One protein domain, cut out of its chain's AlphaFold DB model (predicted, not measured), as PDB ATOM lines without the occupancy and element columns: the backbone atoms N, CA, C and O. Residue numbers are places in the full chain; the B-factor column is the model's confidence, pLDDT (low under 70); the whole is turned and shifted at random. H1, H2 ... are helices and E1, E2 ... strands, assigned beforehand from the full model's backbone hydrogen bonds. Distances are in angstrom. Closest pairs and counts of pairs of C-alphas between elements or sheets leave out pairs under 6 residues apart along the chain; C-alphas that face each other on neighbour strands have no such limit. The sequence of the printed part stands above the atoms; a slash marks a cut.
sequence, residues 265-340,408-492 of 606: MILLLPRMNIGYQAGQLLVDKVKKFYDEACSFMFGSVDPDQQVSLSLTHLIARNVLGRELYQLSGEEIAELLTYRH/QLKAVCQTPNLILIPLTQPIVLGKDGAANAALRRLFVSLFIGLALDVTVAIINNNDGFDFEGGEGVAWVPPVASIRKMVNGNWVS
ATOM      1  N   MET A 265     -15.550 -28.257 -37.904       91.12
ATOM      2  CA  MET A 265     -14.459 -29.006 -37.292       91.12
ATOM      3  C   MET A 265     -14.482 -30.447 -37.791       91.12
ATOM      4  O   MET A 265     -15.514 -31.110 -37.711       91.12
ATOM      5  N   ILE A 266     -13.338 -30.922 -38.278       94.31
ATOM      6  CA  ILE A 266     -13.091 -32.342 -38.533       94.31
ATOM      7  C   ILE A 266     -12.504 -32.943 -37.258       94.31
ATOM      8  O   ILE A 266     -11.549 -32.408 -36.696       94.31
ATOM      9  N   LEU A 267     -13.065 -34.054 -36.808       93.75
ATOM     10  CA  LEU A 267     -12.554 -34.855 -35.710       93.75
ATOM     11  C   LEU A 267     -12.053 -36.171 -36.274       93.75
ATOM     12  O   LEU A 267     -12.788 -36.849 -36.992       93.75
ATOM     13  N   LEU A 268     -10.813 -36.515 -35.940       94.12
ATOM     14  CA  LEU A 268     -10.212 -37.803 -36.249       94.12
ATOM     15  C   LEU A 268     -10.076 -38.588 -34.951       94.12
ATOM     16  O   LEU A 268      -9.423 -38.141 -34.002       94.12
ATOM     17  N   LEU A 269     -10.705 -39.754 -34.934       92.00
ATOM     18  CA  LEU A 269     -10.770 -40.664 -33.804       92.00
ATOM     19  C   LEU A 269     -10.335 -42.043 -34.298       92.00
ATOM     20  O   LEU A 269     -10.904 -42.536 -35.271       92.00
ATOM     21  N   PRO A 270      -9.354 -42.706 -33.680       89.38
ATOM     22  CA  PRO A 270      -9.088 -44.106 -33.969       89.38
ATOM     23  C   PRO A 270     -10.356 -44.947 -33.785       89.38
ATOM     24  O   PRO A 270     -11.111 -44.742 -32.836       89.38
ATOM     25  N   ARG A 271     -10.595 -45.912 -34.685       84.94
ATOM     26  CA  ARG A 271     -11.809 -46.756 -34.642       84.94
ATOM     27  C   ARG A 271     -11.931 -47.546 -33.339       84.94
ATOM     28  O   ARG A 271     -13.033 -47.849 -32.894       84.94
ATOM     29  N   MET A 272     -10.783 -47.875 -32.751       81.69
ATOM     30  CA  MET A 272     -10.634 -48.382 -31.393       81.69
ATOM     31  C   MET A 272      -9.517 -47.606 -30.708       81.69
ATOM     32  O   MET A 272      -8.606 -47.137 -31.386       81.69
ATOM     33  N   ASN A 273      -9.547 -47.523 -29.379       79.56
ATOM     34  CA  ASN A 273      -8.465 -46.899 -28.620       79.56
ATOM     35  C   ASN A 273      -7.122 -47.553 -28.965       79.56
ATOM     36  O   ASN A 273      -6.955 -48.768 -28.832       79.56
ATOM     37  N   ILE A 274      -6.164 -46.733 -29.386       85.00
ATOM     38  CA  ILE A 274      -4.822 -47.176 -29.754       85.00
ATOM     39  C   ILE A 274      -3.816 -46.825 -28.662       85.00
ATOM     40  O   ILE A 274      -3.919 -45.810 -27.967       85.00
ATOM     41  N   GLY A 275      -2.821 -47.701 -28.513       83.50
ATOM     42  CA  GLY A 275      -1.672 -47.462 -27.649       83.50
ATOM     43  C   GLY A 275      -0.750 -46.377 -28.206       83.50
ATOM     44  O   GLY A 275      -0.843 -45.988 -29.368       83.50
ATOM     45  N   TYR A 276       0.192 -45.927 -27.378       83.38
ATOM     46  CA  TYR A 276       1.084 -44.804 -27.681       83.38
ATOM     47  C   TYR A 276       1.805 -44.912 -29.038       83.38
ATOM     48  O   TYR A 276       1.793 -43.959 -29.804       83.38
ATOM     49  N   GLN A 277       2.393 -46.070 -29.362       86.81
ATOM     50  CA  GLN A 277       3.170 -46.244 -30.600       86.81
ATOM     51  C   GLN A 277       2.306 -46.107 -31.863       86.81
ATOM     52  O   GLN A 277       2.658 -45.360 -32.771       86.81
ATOM     53  N   ALA A 278       1.158 -46.787 -31.905       87.50
ATOM     54  CA  ALA A 278       0.211 -46.671 -33.016       87.50
ATOM     55  C   ALA A 278      -0.389 -45.259 -33.096       87.50
ATOM     56  O   ALA A 278      -0.549 -44.705 -34.180       87.50
ATOM     57  N   GLY A 279      -0.648 -44.650 -31.936       88.31
ATOM     58  CA  GLY A 279      -1.067 -43.260 -31.832       88.31
ATOM     59  C   GLY A 279      -0.056 -42.280 -32.424       88.31
ATOM     60  O   GLY A 279      -0.442 -41.383 -33.168       88.31
ATOM     61  N   GLN A 280       1.238 -42.479 -32.165       89.12
ATOM     62  CA  GLN A 280       2.291 -41.638 -32.728       89.12
ATOM     63  C   GLN A 280       2.337 -41.735 -34.257       89.12
ATOM     64  O   GLN A 280       2.431 -40.709 -34.919       89.12
ATOM     65  N   LEU A 281       2.177 -42.937 -34.824       90.31
ATOM     66  CA  LEU A 281       2.119 -43.120 -36.280       90.31
ATOM     67  C   LEU A 281       0.955 -42.350 -36.916       90.31
ATOM     68  O   LEU A 281       1.133 -41.710 -37.953       90.31
ATOM     69  N   LEU A 282      -0.227 -42.382 -36.290       91.50
ATOM     70  CA  LEU A 282      -1.377 -41.603 -36.748       91.50
ATOM     71  C   LEU A 282      -1.087 -40.098 -36.684       91.50
ATOM     72  O   LEU A 282      -1.326 -39.384 -37.658       91.50
ATOM     73  N   VAL A 283      -0.554 -39.623 -35.556       92.50
ATOM     74  CA  VAL A 283      -0.204 -38.210 -35.365       92.50
ATOM     75  C   VAL A 283       0.825 -37.757 -36.397       92.50
ATOM     76  O   VAL A 283       0.635 -36.709 -37.008       92.50
ATOM     77  N   ASP A 284       1.865 -38.550 -36.651       92.31
ATOM     78  CA  ASP A 284       2.903 -38.236 -37.634       92.31
ATOM     79  C   ASP A 284       2.332 -38.181 -39.055       92.31
ATOM     80  O   ASP A 284       2.648 -37.266 -39.817       92.31
ATOM     81  N   LYS A 285       1.438 -39.114 -39.412       92.88
ATOM     82  CA  LYS A 285       0.772 -39.124 -40.722       92.88
ATOM     83  C   LYS A 285      -0.128 -37.900 -40.912       92.88
ATOM     84  O   LYS A 285      -0.077 -37.259 -41.960       92.88
ATOM     85  N   VAL A 286      -0.916 -37.543 -39.897       93.62
ATOM     86  CA  VAL A 286      -1.771 -36.342 -39.929       93.62
ATOM     87  C   VAL A 286      -0.937 -35.066 -39.947       93.62
ATOM     88  O   VAL A 286      -1.295 -34.112 -40.634       93.62
ATOM     89  N   LYS A 287       0.186 -35.044 -39.227       93.25
ATOM     90  CA  LYS A 287       1.109 -33.915 -39.232       93.25
ATOM     91  C   LYS A 287       1.715 -33.706 -40.616       93.25
ATOM     92  O   LYS A 287       1.671 -32.591 -41.104       93.25
ATOM     93  N   LYS A 288       2.174 -34.766 -41.283       94.44
ATOM     94  CA  LYS A 288       2.657 -34.693 -42.672       94.44
ATOM     95  C   LYS A 288       1.599 -34.167 -43.637       94.44
ATOM     96  O   LYS A 288       1.888 -33.287 -44.434       94.44
ATOM     97  N   PHE A 289       0.363 -34.657 -43.513       94.38
ATOM     98  CA  PHE A 289      -0.774 -34.105 -44.252       94.38
ATOM     99  C   PHE A 289      -0.944 -32.601 -44.008       94.38
ATOM    100  O   PHE A 289      -1.124 -31.836 -44.949       94.38
ATOM    101  N   TYR A 290      -0.887 -32.170 -42.749       93.75
ATOM    102  CA  TYR A 290      -1.050 -30.767 -42.395       93.75
ATOM    103  C   TYR A 290       0.106 -29.889 -42.886       93.75
ATOM    104  O   TYR A 290      -0.144 -28.812 -43.421       93.75
ATOM    105  N   ASP A 291       1.343 -30.343 -42.708       92.81
ATOM    106  CA  ASP A 291       2.552 -29.628 -43.110       92.81
ATOM    107  C   ASP A 291       2.563 -29.434 -44.638       92.81
ATOM    108  O   ASP A 291       2.800 -28.324 -45.113       92.81
ATOM    109  N   GLU A 292       2.180 -30.464 -45.399       94.19
ATOM    110  CA  GLU A 292       2.030 -30.363 -46.854       94.19
ATOM    111  C   GLU A 292       0.849 -29.460 -47.241       94.19
ATOM    112  O   GLU A 292       0.987 -28.562 -48.064       94.19
ATOM    113  N   ALA A 293      -0.310 -29.587 -46.586       93.12
ATOM    114  CA  ALA A 293      -1.431 -28.675 -46.820       93.12
ATOM    115  C   ALA A 293      -1.060 -27.204 -46.544       93.12
ATOM    116  O   ALA A 293      -1.576 -26.305 -47.212       93.12
ATOM    117  N   CYS A 294      -0.166 -26.936 -45.583       91.81
ATOM    118  CA  CYS A 294       0.326 -25.587 -45.302       91.81
ATOM    119  C   CYS A 294       1.107 -24.994 -46.473       91.81
ATOM    120  O   CYS A 294       0.936 -23.805 -46.746       91.81
ATOM    121  N   SER A 295       1.905 -25.795 -47.185       92.06
ATOM    122  CA  SER A 295       2.676 -25.324 -48.343       92.06
ATOM    123  C   SER A 295       1.751 -24.710 -49.409       92.06
ATOM    124  O   SER A 295       2.035 -23.635 -49.942       92.06
ATOM    125  N   PHE A 296       0.584 -25.323 -49.627       92.50
ATOM    126  CA  PHE A 296      -0.458 -24.837 -50.532       92.50
ATOM    127  C   PHE A 296      -1.278 -23.680 -49.940       92.50
ATOM    128  O   PHE A 296      -1.553 -22.703 -50.629       92.50
ATOM    129  N   MET A 297      -1.656 -23.746 -48.658       92.56
ATOM    130  CA  MET A 297      -2.451 -22.693 -48.000       92.56
ATOM    131  C   MET A 297      -1.734 -21.338 -47.948       92.56
ATOM    132  O   MET A 297      -2.382 -20.301 -48.070       92.56
ATOM    133  N   PHE A 298      -0.411 -21.343 -47.778       90.00
ATOM    134  CA  PHE A 298       0.419 -20.132 -47.780       90.00
ATOM    135  C   PHE A 298       1.034 -19.828 -49.157       90.00
ATOM    136  O   PHE A 298       1.790 -18.864 -49.308       90.00
ATOM    137  N   GLY A 299       0.717 -20.641 -50.174       86.62
ATOM    138  CA  GLY A 299       1.238 -20.492 -51.529       86.62
ATOM    139  C   GLY A 299       2.767 -20.482 -51.569       86.62
ATOM    140  O   GLY A 299       3.342 -19.677 -52.294       86.62
ATOM    141  N   SER A 300       3.433 -21.299 -50.747       84.19
ATOM    142  CA  SER A 300       4.900 -21.374 -50.693       84.19
ATOM    143  C   SER A 300       5.503 -21.955 -51.974       84.19
ATOM    144  O   SER A 300       6.658 -21.672 -52.276       84.19
ATOM    145  N   VAL A 301       4.725 -22.753 -52.712       76.19
ATOM    146  CA  VAL A 301       5.120 -23.344 -53.999       76.19
ATOM    147  C   VAL A 301       4.528 -22.547 -55.164       76.19
ATOM    148  O   VAL A 301       5.254 -21.879 -55.890       76.19
ATOM    149  N   ASP A 302       3.205 -22.602 -55.334       86.94
ATOM    150  CA  ASP A 302       2.453 -21.888 -56.370       86.94
ATOM    151  C   ASP A 302       1.161 -21.343 -55.735       86.94
ATOM    152  O   ASP A 302       0.332 -22.144 -55.299       86.94
ATOM    153  N   PRO A 303       0.950 -20.017 -55.654       89.31
ATOM    154  CA  PRO A 303      -0.260 -19.454 -55.052       89.31
ATOM    155  C   PRO A 303      -1.533 -19.715 -55.878       89.31
ATOM    156  O   PRO A 303      -2.638 -19.545 -55.357       89.31
ATOM    157  N   ASP A 304      -1.406 -20.142 -57.143       90.44
ATOM    158  CA  ASP A 304      -2.535 -20.613 -57.953       90.44
ATOM    159  C   ASP A 304      -2.956 -22.056 -57.617       90.44
ATOM    160  O   ASP A 304      -4.014 -22.501 -58.076       90.44
ATOM    161  N   GLN A 305      -2.157 -22.791 -56.835       91.12
ATOM    162  CA  GLN A 305      -2.517 -24.100 -56.291       91.12
ATOM    163  C   GLN A 305      -3.037 -23.956 -54.864       91.12
ATOM    164  O   GLN A 305      -2.340 -23.470 -53.979       91.12
ATOM    165  N   GLN A 306      -4.270 -24.401 -54.625       89.94
ATOM    166  CA  GLN A 306      -4.932 -24.245 -53.333       89.94
ATOM    167  C   GLN A 306      -5.589 -25.530 -52.863       89.94
ATOM    168  O   GLN A 306      -6.057 -26.338 -53.660       89.94
ATOM    169  N   VAL A 307      -5.693 -25.681 -51.545       91.38
ATOM    170  CA  VAL A 307      -6.448 -26.770 -50.921       91.38
ATOM    171  C   VAL A 307      -7.940 -26.458 -50.988       91.38
ATOM    172  O   VAL A 307      -8.374 -25.339 -50.722       91.38
ATOM    173  N   SER A 308      -8.756 -27.457 -51.325       91.81
ATOM    174  CA  SER A 308     -10.207 -27.362 -51.211       91.81
ATOM    175  C   SER A 308     -10.842 -28.703 -50.877       91.81
ATOM    176  O   SER A 308     -10.737 -29.674 -51.619       91.81
ATOM    177  N   LEU A 309     -11.618 -28.722 -49.794       92.88
ATOM    178  CA  LEU A 309     -12.416 -29.884 -49.398       92.88
ATOM    179  C   LEU A 309     -13.773 -29.951 -50.126       92.88
ATOM    180  O   LEU A 309     -14.449 -30.976 -50.095       92.88
ATOM    181  N   SER A 310     -14.216 -28.870 -50.779       92.31
ATOM    182  CA  SER A 310     -15.564 -28.784 -51.366       92.31
ATOM    183  C   SER A 310     -15.640 -29.248 -52.825       92.31
ATOM    184  O   SER A 310     -16.728 -29.579 -53.316       92.31
ATOM    185  N   LEU A 311     -14.505 -29.338 -53.526       92.25
ATOM    186  CA  LEU A 311     -14.417 -29.735 -54.938       92.25
ATOM    187  C   LEU A 311     -14.466 -31.259 -55.122       92.25
ATOM    188  O   LEU A 311     -13.615 -31.858 -55.772       92.25
ATOM    189  N   THR A 312     -15.530 -31.884 -54.609       93.44
ATOM    190  CA  THR A 312     -15.766 -33.341 -54.616       93.44
ATOM    191  C   THR A 312     -15.492 -34.001 -55.966       93.44
ATOM    192  O   THR A 312     -14.899 -35.065 -56.005       93.44
ATOM    193  N   HIS A 313     -15.876 -33.360 -57.072       91.81
ATOM    194  CA  HIS A 313     -15.686 -33.898 -58.420       91.81
ATOM    195  C   HIS A 313     -14.213 -33.960 -58.853       91.81
ATOM    196  O   HIS A 313     -13.843 -34.887 -59.569       91.81
ATOM    197  N   LEU A 314     -13.378 -33.000 -58.437       91.19
ATOM    198  CA  LEU A 314     -11.938 -33.020 -58.714       91.19
ATOM    199  C   LEU A 314     -11.257 -34.080 -57.860       91.19
ATOM    200  O   LEU A 314     -10.558 -34.932 -58.403       91.19
ATOM    201  N   ILE A 315     -11.553 -34.085 -56.556       92.81
ATOM    202  CA  ILE A 315     -11.020 -35.084 -55.626       92.81
ATOM    203  C   ILE A 315     -11.387 -36.480 -56.138       92.81
ATOM    204  O   ILE A 315     -10.504 -37.301 -56.356       92.81
ATOM    205  N   ALA A 316     -12.669 -36.720 -56.448       93.19
ATOM    206  CA  ALA A 316     -13.179 -37.979 -56.986       93.19
ATOM    207  C   ALA A 316     -12.426 -38.439 -58.243       93.19
ATOM    208  O   ALA A 316     -12.028 -39.598 -58.318       93.19
ATOM    209  N   ARG A 317     -12.173 -37.550 -59.210       90.12
ATOM    210  CA  ARG A 317     -11.415 -37.903 -60.424       90.12
ATOM    211  C   ARG A 317      -9.997 -38.383 -60.125       90.12
ATOM    212  O   ARG A 317      -9.502 -39.253 -60.832       90.12
ATOM    213  N   ASN A 318      -9.368 -37.843 -59.086       87.25
ATOM    214  CA  ASN A 318      -7.993 -38.182 -58.732       87.25
ATOM    215  C   ASN A 318      -7.892 -39.473 -57.898       87.25
ATOM    216  O   ASN A 318      -6.857 -40.141 -57.923       87.25
ATOM    217  N   VAL A 319      -8.961 -39.835 -57.177       89.62
ATOM    218  CA  VAL A 319      -8.963 -40.921 -56.175       89.62
ATOM    219  C   VAL A 319      -9.762 -42.164 -56.571       89.62
ATOM    220  O   VAL A 319      -9.477 -43.247 -56.057       89.62
ATOM    221  N   LEU A 320     -10.758 -42.055 -57.462       83.38
ATOM    222  CA  LEU A 320     -11.582 -43.183 -57.917       83.38
ATOM    223  C   LEU A 320     -10.742 -44.125 -58.792       83.38
ATOM    224  O   LEU A 320     -10.705 -44.004 -60.009       83.38
ATOM    225  N   GLY A 321     -10.036 -45.051 -58.148       77.81
ATOM    226  CA  GLY A 321      -9.109 -45.984 -58.794       77.81
ATOM    227  C   GLY A 321      -7.808 -46.202 -58.022       77.81
ATOM    228  O   GLY A 321      -7.056 -47.106 -58.366       77.81
ATOM    229  N   ARG A 322      -7.555 -45.414 -56.967       86.81
ATOM    230  CA  ARG A 322      -6.394 -45.577 -56.084       86.81
ATOM    231  C   ARG A 322      -6.733 -46.398 -54.840       86.81
ATOM    232  O   ARG A 322      -7.880 -46.430 -54.386       86.81
ATOM    233  N   GLU A 323      -5.714 -47.025 -54.266       88.25
ATOM    234  CA  GLU A 323      -5.801 -47.696 -52.969       88.25
ATOM    235  C   GLU A 323      -5.581 -46.682 -51.839       88.25
ATOM    236  O   GLU A 323      -4.458 -46.284 -51.548       88.25
ATOM    237  N   LEU A 324      -6.671 -46.234 -51.207       90.25
ATOM    238  CA  LEU A 324      -6.633 -45.104 -50.265       90.25
ATOM    239  C   LEU A 324      -5.783 -45.362 -49.016       90.25
ATOM    240  O   LEU A 324      -5.126 -44.454 -48.521       90.25
ATOM    241  N   TYR A 325      -5.787 -46.591 -48.506       87.38
ATOM    242  CA  TYR A 325      -5.116 -46.955 -47.254       87.38
ATOM    243  C   TYR A 325      -3.580 -46.899 -47.347       87.38
ATOM    244  O   TYR A 325      -2.904 -46.869 -46.319       87.38
ATOM    245  N   GLN A 326      -3.027 -46.861 -48.563       89.00
ATOM    246  CA  GLN A 326      -1.586 -46.752 -48.809       89.00
ATOM    247  C   GLN A 326      -1.105 -45.306 -48.936       89.00
ATOM    248  O   GLN A 326       0.102 -45.081 -48.935       89.00
ATOM    249  N   LEU A 327      -2.024 -44.336 -49.019       92.50
ATOM    250  CA  LEU A 327      -1.662 -42.939 -49.234       92.50
ATOM    251  C   LEU A 327      -0.825 -42.402 -48.071       92.50
ATOM    252  O   LEU A 327      -1.159 -42.627 -46.901       92.50
ATOM    253  N   SER A 328       0.237 -41.666 -48.383       92.75
ATOM    254  CA  SER A 328       1.002 -40.888 -47.412       92.75
ATOM    255  C   SER A 328       0.213 -39.654 -46.949       92.75
ATOM    256  O   SER A 328      -0.837 -39.321 -47.498       92.75
ATOM    257  N   GLY A 329       0.689 -38.970 -45.901       90.75
ATOM    258  CA  GLY A 329       0.058 -37.719 -45.463       90.75
ATOM    259  C   GLY A 329       0.129 -36.643 -46.552       90.75
ATOM    260  O   GLY A 329      -0.861 -35.975 -46.836       90.75
ATOM    261  N   GLU A 330       1.285 -36.542 -47.199       93.94
ATOM    262  CA  GLU A 330       1.577 -35.622 -48.297       93.94
ATOM    263  C   GLU A 330       0.654 -35.884 -49.503       93.94
ATOM    264  O   GLU A 330      -0.027 -34.973 -49.974       93.94
ATOM    265  N   GLU A 331       0.501 -37.148 -49.921       94.38
ATOM    266  CA  GLU A 331      -0.401 -37.520 -51.022       94.38
ATOM    267  C   GLU A 331      -1.870 -37.168 -50.725       94.38
ATOM    268  O   GLU A 331      -2.614 -36.776 -51.626       94.38
ATOM    269  N   ILE A 332      -2.312 -37.282 -49.465       94.00
ATOM    270  CA  ILE A 332      -3.666 -36.862 -49.065       94.00
ATOM    271  C   ILE A 332      -3.845 -35.357 -49.297       94.00
ATOM    272  O   ILE A 332      -4.898 -34.951 -49.793       94.00
ATOM    273  N   ALA A 333      -2.846 -34.535 -48.958       92.94
ATOM    274  CA  ALA A 333      -2.902 -33.092 -49.171       92.94
ATOM    275  C   ALA A 333      -2.959 -32.760 -50.665       92.94
ATOM    276  O   ALA A 333      -3.869 -32.048 -51.086       92.94
ATOM    277  N   GLU A 334      -2.067 -33.345 -51.471       92.25
ATOM    278  CA  GLU A 334      -2.018 -33.153 -52.926       92.25
ATOM    279  C   GLU A 334      -3.352 -33.487 -53.607       92.25
ATOM    280  O   GLU A 334      -3.835 -32.736 -54.455       92.25
ATOM    281  N   LEU A 335      -4.009 -34.581 -53.210       92.94
ATOM    282  CA  LEU A 335      -5.297 -34.999 -53.778       92.94
ATOM    283  C   LEU A 335      -6.453 -34.036 -53.467       92.94
ATOM    284  O   LEU A 335      -7.474 -34.061 -54.163       92.94
ATOM    285  N   LEU A 336      -6.298 -33.201 -52.439       92.50
ATOM    286  CA  LEU A 336      -7.235 -32.144 -52.059       92.50
ATOM    287  C   LEU A 336      -6.884 -30.790 -52.688       92.50
ATOM    288  O   LEU A 336      -7.590 -29.807 -52.444       92.50
ATOM    289  N   THR A 337      -5.821 -30.716 -53.488       91.88
ATOM    290  CA  THR A 337      -5.447 -29.486 -54.184       91.88
ATOM    291  C   THR A 337      -6.189 -29.318 -55.504       91.88
ATOM    292  O   THR A 337      -6.595 -30.270 -56.174       91.88
ATOM    293  N   TYR A 338      -6.364 -28.064 -55.897       91.62
ATOM    294  CA  TYR A 338      -6.786 -27.688 -57.234       91.62
ATOM    295  C   TYR A 338      -5.957 -26.503 -57.713       91.62
ATOM    296  O   TYR A 338      -5.452 -25.714 -56.916       91.62
ATOM    297  N   ARG A 339      -5.855 -26.367 -59.035       91.44
ATOM    298  CA  ARG A 339      -5.258 -25.196 -59.669       91.44
ATOM    299  C   ARG A 339      -6.347 -24.265 -60.174       91.44
ATOM    300  O   ARG A 339      -7.336 -24.722 -60.760       91.44
ATOM    301  N   HIS A 340      -6.168 -22.966 -59.973       90.56
ATOM    302  CA  HIS A 340      -6.989 -21.962 -60.632       90.56
ATOM    303  C   HIS A 340      -6.928 -22.103 -62.160       90.56
ATOM    304  O   HIS A 340      -5.931 -22.532 -62.736       90.56
ATOM    305  N   GLN A 408      -6.383 -22.164 -43.725       89.81
ATOM    306  CA  GLN A 408      -7.756 -22.636 -43.950       89.81
ATOM    307  C   GLN A 408      -8.147 -23.784 -43.012       89.81
ATOM    308  O   GLN A 408      -9.321 -23.954 -42.679       89.81
ATOM    309  N   LEU A 409      -7.162 -24.568 -42.575       91.44
ATOM    310  CA  LEU A 409      -7.310 -25.651 -41.610       91.44
ATOM    311  C   LEU A 409      -6.090 -25.714 -40.688       91.44
ATOM    312  O   LEU A 409      -5.024 -25.207 -41.037       91.44
ATOM    313  N   LYS A 410      -6.226 -26.333 -39.508       90.62
ATOM    314  CA  LYS A 410      -5.094 -26.561 -38.593       90.62
ATOM    315  C   LYS A 410      -5.188 -27.878 -37.840       90.62
ATOM    316  O   LYS A 410      -6.100 -28.052 -37.048       90.62
ATOM    317  N   ALA A 411      -4.224 -28.779 -37.992       90.00
ATOM    318  CA  ALA A 411      -4.202 -29.975 -37.153       90.00
ATOM    319  C   ALA A 411      -3.845 -29.623 -35.698       90.00
ATOM    320  O   ALA A 411      -2.790 -29.057 -35.412       90.00
ATOM    321  N   VAL A 412      -4.738 -29.962 -34.768       86.75
ATOM    322  CA  VAL A 412      -4.576 -29.796 -33.320       86.75
ATOM    323  C   VAL A 412      -4.705 -31.166 -32.668       86.75
ATOM    324  O   VAL A 412      -5.800 -31.701 -32.504       86.75
ATOM    325  N   CYS A 413      -3.571 -31.747 -32.292       79.88
ATOM    326  CA  CYS A 413      -3.542 -33.006 -31.559       79.88
ATOM    327  C   CYS A 413      -3.782 -32.739 -30.068       79.88
ATOM    328  O   CYS A 413      -2.971 -32.071 -29.427       79.88
ATOM    329  N   GLN A 414      -4.881 -33.261 -29.516       69.62
ATOM    330  CA  GLN A 414      -5.125 -33.225 -28.069       69.62
ATOM    331  C   GLN A 414      -4.587 -34.484 -27.390       69.62
ATOM    332  O   GLN A 414      -3.943 -34.406 -26.348       69.62
ATOM    333  N   THR A 415      -4.824 -35.644 -28.005       80.38
ATOM    334  CA  THR A 415      -4.268 -36.938 -27.594       80.38
ATOM    335  C   THR A 415      -4.012 -37.791 -28.838       80.38
ATOM    336  O   THR A 415      -4.581 -37.500 -29.892       80.38
ATOM    337  N   PRO A 416      -3.258 -38.901 -28.739       77.31
ATOM    338  CA  PRO A 416      -3.129 -39.835 -29.858       77.31
ATOM    339  C   PRO A 416      -4.459 -40.486 -30.290       77.31
ATOM    340  O   PRO A 416      -4.515 -41.104 -31.348       77.31
ATOM    341  N   ASN A 417      -5.525 -40.342 -29.489       84.31
ATOM    342  CA  ASN A 417      -6.868 -40.846 -29.777       84.31
ATOM    343  C   ASN A 417      -7.862 -39.756 -30.214       84.31
ATOM    344  O   ASN A 417      -9.021 -40.066 -30.467       84.31
ATOM    345  N   LEU A 418      -7.443 -38.490 -30.292       88.81
ATOM    346  CA  LEU A 418      -8.309 -37.393 -30.716       88.81
ATOM    347  C   LEU A 418      -7.491 -36.278 -31.365       88.81
ATOM    348  O   LEU A 418      -6.736 -35.561 -30.696       88.81
ATOM    349  N   ILE A 419      -7.712 -36.094 -32.665       91.94
ATOM    350  CA  ILE A 419      -7.148 -34.987 -33.434       91.94
ATOM    351  C   ILE A 419      -8.291 -34.112 -33.937       91.94
ATOM    352  O   ILE A 419      -9.256 -34.596 -34.524       91.94
ATOM    353  N   LEU A 420      -8.170 -32.809 -33.702       91.94
ATOM    354  CA  LEU A 420      -9.138 -31.804 -34.116       91.94
ATOM    355  C   LEU A 420      -8.557 -30.984 -35.261       91.94
ATOM    356  O   LEU A 420      -7.414 -30.540 -35.189       91.94
ATOM    357  N   ILE A 421      -9.350 -30.735 -36.295       93.38
ATOM    358  CA  ILE A 421      -8.972 -29.887 -37.425       93.38
ATOM    359  C   ILE A 421     -10.101 -28.871 -37.637       93.38
ATOM    360  O   ILE A 421     -11.086 -29.179 -38.314       93.38
ATOM    361  N   PRO A 422     -10.031 -27.673 -37.027       91.38
ATOM    362  CA  PRO A 422     -10.985 -26.620 -37.310       91.38
ATOM    363  C   PRO A 422     -10.749 -26.089 -38.731       91.38
ATOM    364  O   PRO A 422      -9.610 -26.033 -39.199       91.38
ATOM    365  N   LEU A 423     -11.834 -25.690 -39.392       91.75
ATOM    366  CA  LEU A 423     -11.859 -25.174 -40.758       91.75
ATOM    367  C   LEU A 423     -12.382 -23.737 -40.762       91.75
ATOM    368  O   LEU A 423     -13.383 -23.453 -40.097       91.75
ATOM    369  N   THR A 424     -11.767 -22.839 -41.533       87.94
ATOM    370  CA  THR A 424     -12.285 -21.469 -41.717       87.94
ATOM    371  C   THR A 424     -13.554 -21.466 -42.558       87.94
ATOM    372  O   THR A 424     -14.533 -20.806 -42.215       87.94
ATOM    373  N   GLN A 425     -13.572 -22.263 -43.625       87.81
ATOM    374  CA  GLN A 425     -14.676 -22.332 -44.578       87.81
ATOM    375  C   GLN A 425     -15.472 -23.636 -44.426       87.81
ATOM    376  O   GLN A 425     -14.882 -24.696 -44.208       87.81
ATOM    377  N   PRO A 426     -16.810 -23.592 -44.559       90.38
ATOM    378  CA  PRO A 426     -17.623 -24.802 -44.572       90.38
ATOM    379  C   PRO A 426     -17.392 -25.613 -45.850       90.38
ATOM    380  O   PRO A 426     -17.136 -25.056 -46.922       90.38
ATOM    381  N   ILE A 427     -17.578 -26.932 -45.775       93.50
ATOM    382  CA  ILE A 427     -17.475 -27.819 -46.944       93.50
ATOM    383  C   ILE A 427     -18.760 -27.726 -47.784       93.50
ATOM    384  O   ILE A 427     -19.669 -28.555 -47.705       93.50
ATOM    385  N   VAL A 428     -18.848 -26.666 -48.590       91.75
ATOM    386  CA  VAL A 428     -19.995 -26.315 -49.443       91.75
ATOM    387  C   VAL A 428     -19.483 -25.805 -50.789       91.75
ATOM    388  O   VAL A 428     -18.474 -25.102 -50.836       91.75
ATOM    389  N   LEU A 429     -20.170 -26.127 -51.889       89.06
ATOM    390  CA  LEU A 429     -19.842 -25.593 -53.211       89.06
ATOM    391  C   LEU A 429     -20.937 -24.639 -53.708       89.06
ATOM    392  O   LEU A 429     -22.087 -25.027 -53.906       89.06
ATOM    393  N   GLY A 430     -20.572 -23.379 -53.953       84.88
ATOM    394  CA  GLY A 430     -21.460 -22.391 -54.567       84.88
ATOM    395  C   GLY A 430     -22.789 -22.217 -53.820       84.88
ATOM    396  O   GLY A 430     -22.813 -21.777 -52.675       84.88
ATOM    397  N   LYS A 431     -23.903 -22.530 -54.493       83.00
ATOM    398  CA  LYS A 431     -25.276 -22.385 -53.969       83.00
ATOM    399  C   LYS A 431     -25.899 -23.717 -53.534       83.00
ATOM    400  O   LYS A 431     -27.120 -23.870 -53.610       83.00
ATOM    401  N   ASP A 432     -25.079 -24.682 -53.128       87.50
ATOM    402  CA  ASP A 432     -25.540 -25.983 -52.645       87.50
ATOM    403  C   ASP A 432     -26.634 -25.858 -51.571       87.50
ATOM    404  O   ASP A 432     -26.571 -25.047 -50.644       87.50
ATOM    405  N   GLY A 433     -27.647 -26.715 -51.674       90.38
ATOM    406  CA  GLY A 433     -28.584 -26.966 -50.589       90.38
ATOM    407  C   GLY A 433     -27.951 -27.807 -49.477       90.38
ATOM    408  O   GLY A 433     -26.904 -28.431 -49.655       90.38
ATOM    409  N   ALA A 434     -28.634 -27.887 -48.332       91.25
ATOM    410  CA  ALA A 434     -28.149 -28.618 -47.158       91.25
ATOM    411  C   ALA A 434     -27.817 -30.098 -47.446       91.25
ATOM    412  O   ALA A 434     -26.851 -30.620 -46.898       91.25
ATOM    413  N   ALA A 435     -28.578 -30.758 -48.330       93.56
ATOM    414  CA  ALA A 435     -28.354 -32.153 -48.710       93.56
ATOM    415  C   ALA A 435     -27.056 -32.350 -49.517       93.56
ATOM    416  O   ALA A 435     -26.268 -33.232 -49.189       93.56
ATOM    417  N   ASN A 436     -26.794 -31.502 -50.521       95.19
ATOM    418  CA  ASN A 436     -25.537 -31.537 -51.277       95.19
ATOM    419  C   ASN A 436     -24.344 -31.270 -50.354       95.19
ATOM    420  O   ASN A 436     -23.397 -32.048 -50.345       95.19
ATOM    421  N   ALA A 437     -24.420 -30.221 -49.530       94.69
ATOM    422  CA  ALA A 437     -23.386 -29.903 -48.547       94.69
ATOM    423  C   ALA A 437     -23.103 -31.084 -47.601       94.69
ATOM    424  O   ALA A 437     -21.951 -31.428 -47.351       94.69
ATOM    425  N   ALA A 438     -24.148 -31.755 -47.105       94.88
ATOM    426  CA  ALA A 438     -24.003 -32.949 -46.276       94.88
ATOM    427  C   ALA A 438     -23.329 -34.113 -47.019       94.88
ATOM    428  O   ALA A 438     -22.446 -34.751 -46.454       94.88
ATOM    429  N   LEU A 439     -23.669 -34.359 -48.286       96.94
ATOM    430  CA  LEU A 439     -23.007 -35.390 -49.095       96.94
ATOM    431  C   LEU A 439     -21.529 -35.071 -49.356       96.94
ATOM    432  O   LEU A 439     -20.705 -35.981 -49.345       96.94
ATOM    433  N   ARG A 440     -21.162 -33.793 -49.526       96.38
ATOM    434  CA  ARG A 440     -19.751 -33.387 -49.651       96.38
ATOM    435  C   ARG A 440     -18.973 -33.605 -48.359       96.38
ATOM    436  O   ARG A 440     -17.889 -34.177 -48.408       96.38
ATOM    437  N   ARG A 441     -19.539 -33.221 -47.208       96.19
ATOM    438  CA  ARG A 441     -18.950 -33.526 -45.890       96.19
ATOM    439  C   ARG A 441     -18.775 -35.026 -45.694       96.19
ATOM    440  O   ARG A 441     -17.716 -35.459 -45.252       96.19
ATOM    441  N   LEU A 442     -19.785 -35.817 -46.061       97.06
ATOM    442  CA  LEU A 442     -19.721 -37.272 -45.970       97.06
ATOM    443  C   LEU A 442     -18.616 -37.844 -46.868       97.06
ATOM    444  O   LEU A 442     -17.836 -38.671 -46.412       97.06
ATOM    445  N   PHE A 443     -18.495 -37.360 -48.106       97.56
ATOM    446  CA  PHE A 443     -17.422 -37.762 -49.016       97.56
ATOM    447  C   PHE A 443     -16.030 -37.469 -48.449       97.56
ATOM    448  O   PHE A 443     -15.177 -38.350 -48.458       97.56
ATOM    449  N   VAL A 444     -15.806 -36.260 -47.924       96.88
ATOM    450  CA  VAL A 444     -14.522 -35.881 -47.308       96.88
ATOM    451  C   VAL A 444     -14.243 -36.725 -46.065       96.88
ATOM    452  O   VAL A 444     -13.126 -37.202 -45.890       96.88
ATOM    453  N   SER A 445     -15.262 -36.971 -45.236       96.75
ATOM    454  CA  SER A 445     -15.140 -37.823 -44.046       96.75
ATOM    455  C   SER A 445     -14.733 -39.248 -44.420       96.75
ATOM    456  O   SER A 445     -13.822 -39.803 -43.818       96.75
ATOM    457  N   LEU A 446     -15.364 -39.821 -45.450       97.06
ATOM    458  CA  LEU A 446     -15.027 -41.147 -45.962       97.06
ATOM    459  C   LEU A 446     -13.624 -41.185 -46.568       97.06
ATOM    460  O   LEU A 446     -12.873 -42.104 -46.270       97.06
ATOM    461  N   PHE A 447     -13.251 -40.183 -47.369       96.62
ATOM    462  CA  PHE A 447     -11.912 -40.088 -47.950       96.62
ATOM    463  C   PHE A 447     -10.828 -40.113 -46.867       96.62
ATOM    464  O   PHE A 447      -9.948 -40.970 -46.894       96.62
ATOM    465  N   ILE A 448     -10.930 -39.207 -45.891       95.69
ATOM    466  CA  ILE A 448      -9.955 -39.085 -44.805       95.69
ATOM    467  C   ILE A 448      -9.980 -40.338 -43.919       95.69
ATOM    468  O   ILE A 448      -8.925 -40.873 -43.588       95.69
ATOM    469  N   GLY A 449     -11.167 -40.845 -43.569       95.06
ATOM    470  CA  GLY A 449     -11.317 -42.015 -42.700       95.06
ATOM    471  C   GLY A 449     -10.784 -43.308 -43.315       95.06
ATOM    472  O   GLY A 449     -10.214 -44.141 -42.611       95.06
ATOM    473  N   LEU A 450     -10.912 -43.466 -44.634       94.50
ATOM    474  CA  LEU A 450     -10.325 -44.587 -45.371       94.50
ATOM    475  C   LEU A 450      -8.809 -44.416 -45.557       94.50
ATOM    476  O   LEU A 450      -8.077 -45.391 -45.425       94.50
ATOM    477  N   ALA A 451      -8.326 -43.200 -45.831       94.50
ATOM    478  CA  ALA A 451      -6.903 -42.946 -46.073       94.50
ATOM    479  C   ALA A 451      -6.040 -43.004 -44.799       94.50
ATOM    480  O   ALA A 451      -4.876 -43.410 -44.833       94.50
ATOM    481  N   LEU A 452      -6.602 -42.598 -43.660       92.06
ATOM    482  CA  LEU A 452      -5.920 -42.598 -42.362       92.06
ATOM    483  C   LEU A 452      -6.282 -43.798 -41.478       92.06
ATOM    484  O   LEU A 452      -5.708 -43.937 -40.405       92.06
ATOM    485  N   ASP A 453      -7.208 -44.649 -41.922       90.75
ATOM    486  CA  ASP A 453      -7.749 -45.777 -41.156       90.75
ATOM    487  C   ASP A 453      -8.374 -45.376 -39.802       90.75
ATOM    488  O   ASP A 453      -8.241 -46.047 -38.780       90.75
ATOM    489  N   VAL A 454      -9.103 -44.260 -39.799       92.69
ATOM    490  CA  VAL A 454      -9.749 -43.677 -38.611       92.69
ATOM    491  C   VAL A 454     -11.250 -43.503 -38.813       92.69
ATOM    492  O   VAL A 454     -11.778 -43.634 -39.919       92.69
ATOM    493  N   THR A 455     -11.944 -43.209 -37.725       94.81
ATOM    494  CA  THR A 455     -13.294 -42.659 -37.729       94.81
ATOM    495  C   THR A 455     -13.220 -41.140 -37.865       94.81
ATOM    496  O   THR A 455     -12.445 -40.479 -37.170       94.81
ATOM    497  N   VAL A 456     -14.030 -40.578 -38.763       95.88
ATOM    498  CA  VAL A 456     -14.075 -39.137 -39.029       95.88
ATOM    499  C   VAL A 456     -15.468 -38.580 -38.789       95.88
ATOM    500  O   VAL A 456     -16.453 -39.089 -39.325       95.88
ATOM    501  N   ALA A 457     -15.545 -37.483 -38.040       94.69
ATOM    502  CA  ALA A 457     -16.760 -36.691 -37.905       94.69
ATOM    503  C   ALA A 457     -16.508 -35.249 -38.344       94.69
ATOM    504  O   ALA A 457     -15.544 -34.629 -37.911       94.69
ATOM    505  N   ILE A 458     -17.380 -34.706 -39.196       94.88
ATOM    506  CA  ILE A 458     -17.366 -33.282 -39.550       94.88
ATOM    507  C   ILE A 458     -18.597 -32.641 -38.930       94.88
ATOM    508  O   ILE A 458     -19.727 -32.932 -39.334       94.88
ATOM    509  N   ILE A 459     -18.367 -31.787 -37.939       90.50
ATOM    510  CA  ILE A 459     -19.414 -31.134 -37.154       90.50
ATOM    511  C   ILE A 459     -19.371 -29.623 -37.358       90.50
ATOM    512  O   ILE A 459     -18.309 -29.024 -37.552       90.50
ATOM    513  N   ASN A 460     -20.534 -28.980 -37.278       83.19
ATOM    514  CA  ASN A 460     -20.567 -27.532 -37.125       83.19
ATOM    515  C   ASN A 460     -20.133 -27.156 -35.702       83.19
ATOM    516  O   ASN A 460     -20.235 -27.957 -34.778       83.19
ATOM    517  N   ASN A 461     -19.725 -25.905 -35.488       67.12
ATOM    518  CA  ASN A 461     -19.238 -25.428 -34.181       67.12
ATOM    519  C   ASN A 461     -20.165 -25.652 -32.969       67.12
ATOM    520  O   ASN A 461     -19.700 -25.505 -31.839       67.12
ATOM    521  N   ASN A 462     -21.455 -25.917 -33.184       64.81
ATOM    522  CA  ASN A 462     -22.440 -26.116 -32.120       64.81
ATOM    523  C   ASN A 462     -23.099 -27.504 -32.175       64.81
ATOM    524  O   ASN A 462     -23.995 -27.767 -31.377       64.81
ATOM    525  N   ASP A 463     -22.701 -28.361 -33.116       68.31
ATOM    526  CA  ASP A 463     -23.283 -29.693 -33.235       68.31
ATOM    527  C   ASP A 463     -22.526 -30.645 -32.307       68.31
ATOM    528  O   ASP A 463     -21.299 -30.720 -32.346       68.31
ATOM    529  N   GLY A 464     -23.264 -31.373 -31.472       67.94
ATOM    530  CA  GLY A 464     -22.737 -32.555 -30.800       67.94
ATOM    531  C   GLY A 464     -22.692 -33.749 -31.753       67.94
ATOM    532  O   GLY A 464     -23.369 -33.774 -32.786       67.94
ATOM    533  N   PHE A 465     -21.915 -34.759 -31.384       74.69
ATOM    534  CA  PHE A 465     -21.988 -36.088 -31.975       74.69
ATOM    535  C   PHE A 465     -21.749 -37.118 -30.874       74.69
ATOM    536  O   PHE A 465     -21.057 -36.829 -29.895       74.69
ATOM    537  N   ASP A 466     -22.328 -38.298 -31.055       72.62
ATOM    538  CA  ASP A 466     -22.175 -39.413 -30.130       72.62
ATOM    539  C   ASP A 466     -21.146 -40.379 -30.726       72.62
ATOM    540  O   ASP A 466     -21.276 -40.771 -31.891       72.62
ATOM    541  N   PHE A 467     -20.108 -40.698 -29.949       76.75
ATOM    542  CA  PHE A 467     -19.083 -41.681 -30.297       76.75
ATOM    543  C   PHE A 467     -18.699 -42.487 -29.059       76.75
ATOM    544  O   PHE A 467     -18.083 -41.969 -28.126       76.75
ATOM    545  N   GLU A 468     -19.079 -43.754 -29.066       70.12
ATOM    546  CA  GLU A 468     -18.768 -44.743 -28.037       70.12
ATOM    547  C   GLU A 468     -17.605 -45.662 -28.456       70.12
ATOM    548  O   GLU A 468     -17.035 -46.361 -27.615       70.12
ATOM    549  N   GLY A 469     -17.195 -45.611 -29.730       69.94
ATOM    550  CA  GLY A 469     -16.131 -46.430 -30.303       69.94
ATOM    551  C   GLY A 469     -16.678 -47.558 -31.178       69.94
ATOM    552  O   GLY A 469     -17.618 -48.260 -30.818       69.94
ATOM    553  N   GLY A 470     -16.053 -47.768 -32.340       69.50
ATOM    554  CA  GLY A 470     -16.410 -48.852 -33.263       69.50
ATOM    555  C   GLY A 470     -17.643 -48.609 -34.143       69.50
ATOM    556  O   GLY A 470     -18.024 -49.512 -34.885       69.50
ATOM    557  N   GLU A 471     -18.255 -47.419 -34.127       79.62
ATOM    558  CA  GLU A 471     -19.516 -47.176 -34.850       79.62
ATOM    559  C   GLU A 471     -19.382 -47.059 -36.379       79.62
ATOM    560  O   GLU A 471     -20.370 -47.228 -37.097       79.62
ATOM    561  N   GLY A 472     -18.182 -46.799 -36.913       88.31
ATOM    562  CA  GLY A 472     -17.956 -46.759 -38.359       88.31
ATOM    563  C   GLY A 472     -16.782 -45.892 -38.808       88.31
ATOM    564  O   GLY A 472     -15.919 -45.512 -38.018       88.31
ATOM    565  N   VAL A 473     -16.741 -45.588 -40.107       94.38
ATOM    566  CA  VAL A 473     -15.671 -44.797 -40.745       94.38
ATOM    567  C   VAL A 473     -16.014 -43.310 -40.796       94.38
ATOM    568  O   VAL A 473     -15.138 -42.475 -40.596       94.38
ATOM    569  N   ALA A 474     -17.276 -42.959 -41.052       95.69
ATOM    570  CA  ALA A 474     -17.684 -41.569 -41.234       95.69
ATOM    571  C   ALA A 474     -19.030 -41.267 -40.572       95.69
ATOM    572  O   ALA A 474     -19.999 -42.003 -40.771       95.69
ATOM    573  N   TRP A 475     -19.099 -40.160 -39.832       94.75
ATOM    574  CA  TRP A 475     -20.349 -39.634 -39.286       94.75
ATOM    575  C   TRP A 475     -21.209 -39.071 -40.412       94.75
ATOM    576  O   TRP A 475     -20.758 -38.248 -41.214       94.75
ATOM    577  N   VAL A 476     -22.471 -39.481 -40.453       94.50
ATOM    578  CA  VAL A 476     -23.448 -38.952 -41.398       94.50
ATOM    579  C   VAL A 476     -23.976 -37.625 -40.849       94.50
ATOM    580  O   VAL A 476     -24.619 -37.612 -39.786       94.50
ATOM    581  N   PRO A 477     -23.770 -36.497 -41.565       92.31
ATOM    582  CA  PRO A 477     -24.242 -35.195 -41.107       92.31
ATOM    583  C   PRO A 477     -25.738 -35.227 -40.747       92.31
ATOM    584  O   PRO A 477     -26.487 -35.992 -41.364       92.31
ATOM    585  N   PRO A 478     -26.203 -34.412 -39.779       89.56
ATOM    586  CA  PRO A 478     -27.567 -34.453 -39.235       89.56
ATOM    587  C   PRO A 478     -28.629 -33.887 -40.198       89.56
ATOM    588  O   PRO A 478     -29.423 -33.015 -39.859       89.56
ATOM    589  N   VAL A 479     -28.663 -34.398 -41.428       91.94
ATOM    590  CA  VAL A 479     -29.653 -34.090 -42.456       91.94
ATOM    591  C   VAL A 479     -30.499 -35.335 -42.688       91.94
ATOM    592  O   VAL A 479     -30.009 -36.346 -43.191       91.94
ATOM    593  N   ALA A 480     -31.784 -35.253 -42.331       89.94
ATOM    594  CA  ALA A 480     -32.698 -36.398 -42.305       89.94
ATOM    595  C   ALA A 480     -32.747 -37.180 -43.629       89.94
ATOM    596  O   ALA A 480     -32.762 -38.409 -43.616       89.94
ATOM    597  N   SER A 481     -32.722 -36.490 -44.774       92.00
ATOM    598  CA  SER A 481     -32.721 -37.146 -46.086       92.00
ATOM    599  C   SER A 481     -31.446 -37.951 -46.353       92.00
ATOM    600  O   SER A 481     -31.531 -39.019 -46.949       92.00
ATOM    601  N   ILE A 482     -30.286 -37.483 -45.880       94.62
ATOM    602  CA  ILE A 482     -29.005 -38.184 -46.048       94.62
ATOM    603  C   ILE A 482     -28.901 -39.361 -45.076       94.62
ATOM    604  O   ILE A 482     -28.527 -40.452 -45.486       94.62
ATOM    605  N   ARG A 483     -29.318 -39.190 -43.815       92.38
ATOM    606  CA  ARG A 483     -29.360 -40.299 -42.843       92.38
ATOM    607  C   ARG A 483     -30.299 -41.419 -43.272       92.38
ATOM    608  O   ARG A 483     -29.963 -42.586 -43.115       92.38
ATOM    609  N   LYS A 484     -31.444 -41.071 -43.867       90.81
ATOM    610  CA  LYS A 484     -32.359 -42.051 -44.464       90.81
ATOM    611  C   LYS A 484     -31.726 -42.770 -45.661       90.81
ATOM    612  O   LYS A 484     -31.930 -43.966 -45.804       90.81
ATOM    613  N   MET A 485     -30.979 -42.049 -46.499       92.50
ATOM    614  CA  MET A 485     -30.287 -42.603 -47.669       92.50
ATOM    615  C   MET A 485     -29.172 -43.584 -47.274       92.50
ATOM    616  O   MET A 485     -29.079 -44.655 -47.857       92.50
ATOM    617  N   VAL A 486     -28.366 -43.242 -46.266       91.31
ATOM    618  CA  VAL A 486     -27.288 -44.105 -45.747       91.31
ATOM    619  C   VAL A 486     -27.823 -45.211 -44.826       91.31
ATOM    620  O   VAL A 486     -27.161 -46.225 -44.637       91.31
ATOM    621  N   ASN A 487     -29.030 -45.033 -44.282       89.56
ATOM    622  CA  ASN A 487     -29.655 -45.899 -43.281       89.56
ATOM    623  C   ASN A 487     -28.854 -45.995 -41.967       89.56
ATOM    624  O   ASN A 487     -28.667 -47.070 -41.403       89.56
ATOM    625  N   GLY A 488     -28.376 -44.855 -41.465       88.50
ATOM    626  CA  GLY A 488     -27.617 -44.814 -40.219       88.50
ATOM    627  C   GLY A 488     -27.092 -43.427 -39.861       88.50
ATOM    628  O   GLY A 488     -27.118 -42.496 -40.670       88.50
ATOM    629  N   ASN A 489     -26.610 -43.300 -38.623       91.31
ATOM    630  CA  ASN A 489     -25.861 -42.125 -38.169       91.31
ATOM    631  C   ASN A 489     -24.368 -42.223 -38.525       91.31
ATOM    632  O   ASN A 489     -23.700 -41.201 -38.624       91.31
ATOM    633  N   TRP A 490     -23.871 -43.435 -38.766       93.56
ATOM    634  CA  TRP A 490     -22.498 -43.735 -39.153       93.56
ATOM    635  C   TRP A 490     -22.491 -44.593 -40.419       93.56
ATOM    636  O   TRP A 490     -23.372 -45.433 -40.606       93.56
ATOM    637  N   VAL A 491     -21.495 -44.397 -41.282       95.25
ATOM    638  CA  VAL A 491     -21.213 -45.328 -42.382       95.25
ATOM    639  C   VAL A 491     -20.345 -46.461 -41.851       95.25
ATOM    640  O   VAL A 491     -19.243 -46.218 -41.349       95.25
ATOM    641  N   SER A 492     -20.836 -47.692 -41.987       92.56
ATOM    642  CA  SER A 492     -20.131 -48.902 -41.565       92.56
ATOM    643  C   SER A 492     -18.812 -49.087 -42.328       92.56
ATOM    644  O   SER A 492     -18.637 -48.574 -43.435       92.56
TER     645      SER A 492
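Overview. This is residues 265 to 340 and 408 to 492 of the 606 residues of an uncharacterized protein of anaerobic digester metagenome (UniProt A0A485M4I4). A twisted four-stranded sheet has two long helices, H1 and H4, packed on one face, while H2, H3 and the small sheet E2 E3 form a cap on the far side of these helices from the sheet. H5 packs on the first part of H4 and, with the long link before it, makes a side lobe past the edge strand E6. The 161 printed residues have five named helices and six named strands, in the order E1 H1 E2 H2 H3 E3 E4 E5 H4 E6 H5; the larger sheet, E4 - E5 - E1 - E6, is antiparallel, and the class is mixed. The whole is compact, with a radius of gyration of the C-alphas of 15.1 A and spans of 43 by 41 by 33 A.

Arrangement. Begin at inner strand E1, residues 265 to 270, antiparallel to edge strand E6, residues 454 to 460, with N 267 and O 457 2.8 A apart. Its other neighbour is E5, residues 418 to 423, antiparallel with N 266 and O 421 at 2.8 A. E5 forms a hairpin with E4, residues 412 to 415, with N 412 and O 420 at 2.8 A. H1, residues 276 to 297, is over E5 at a height over the sheet of 9.8 A. On the same face H4, residues 434 to 452, is over E6 at a height of 5.8 A; these helices make two layers with the sheet. E5, H4 and E6 form a split strand-helix-strand unit, two strands running the same way with E1 between them, and its crossover is right-handed. H1 and H4 only just touch, with 3 pairs of C-alphas within 8 A, the closest Leu 282 and Leu 452 at 7.3 A. H3, residues 329 to 335, touches H1 at a steep tilt of 39 degrees, the closest C-alphas being Phe 289 and Gly 329, 3.9 A. H2, residues 312 to 319, only just touches H4, with 3 pairs within 8 A, the closest Thr 312 and Arg 440 at 6.4 A. E2, residues 305 to 307, and E3, residues 337 to 339, are antiparallel, with N 338 and O 306 at 2.8 A. H5, residues 480 to 486, touches H4 with the C-alphas of Ala 435 and Ile 482 6.6 A apart. In H2, H3, H4 and H5 every O i to N i+4 pair is within hydrogen-bond range; in H1, 17 of 18.

Along the chain. Find C-alpha 265 at (-14.459, -29.006, -37.292), where E1 begins; it runs 16.4 A. H1 runs 30.2 A from C-alpha 276 at (1.084, -44.804, -27.681), H4 26.7 A, E6 19.5 A and E5 16.2 A. H5 ends at C-alpha 486, at (-27.288, -44.105, -45.747).

Size, cuts and confidence. The C-alphas of Gln 277 and Lys 431, the two farthest apart, are 43.9 A apart. Residues 341 to 407 are not printed; C-alphas 340 and 408 are 16.7 A apart across the cut. The link E6 to H5, residues 461 to 479, is long. The model's pLDDT is under 70 at residue 414, residues 461 to 464 and residues 469 to 470.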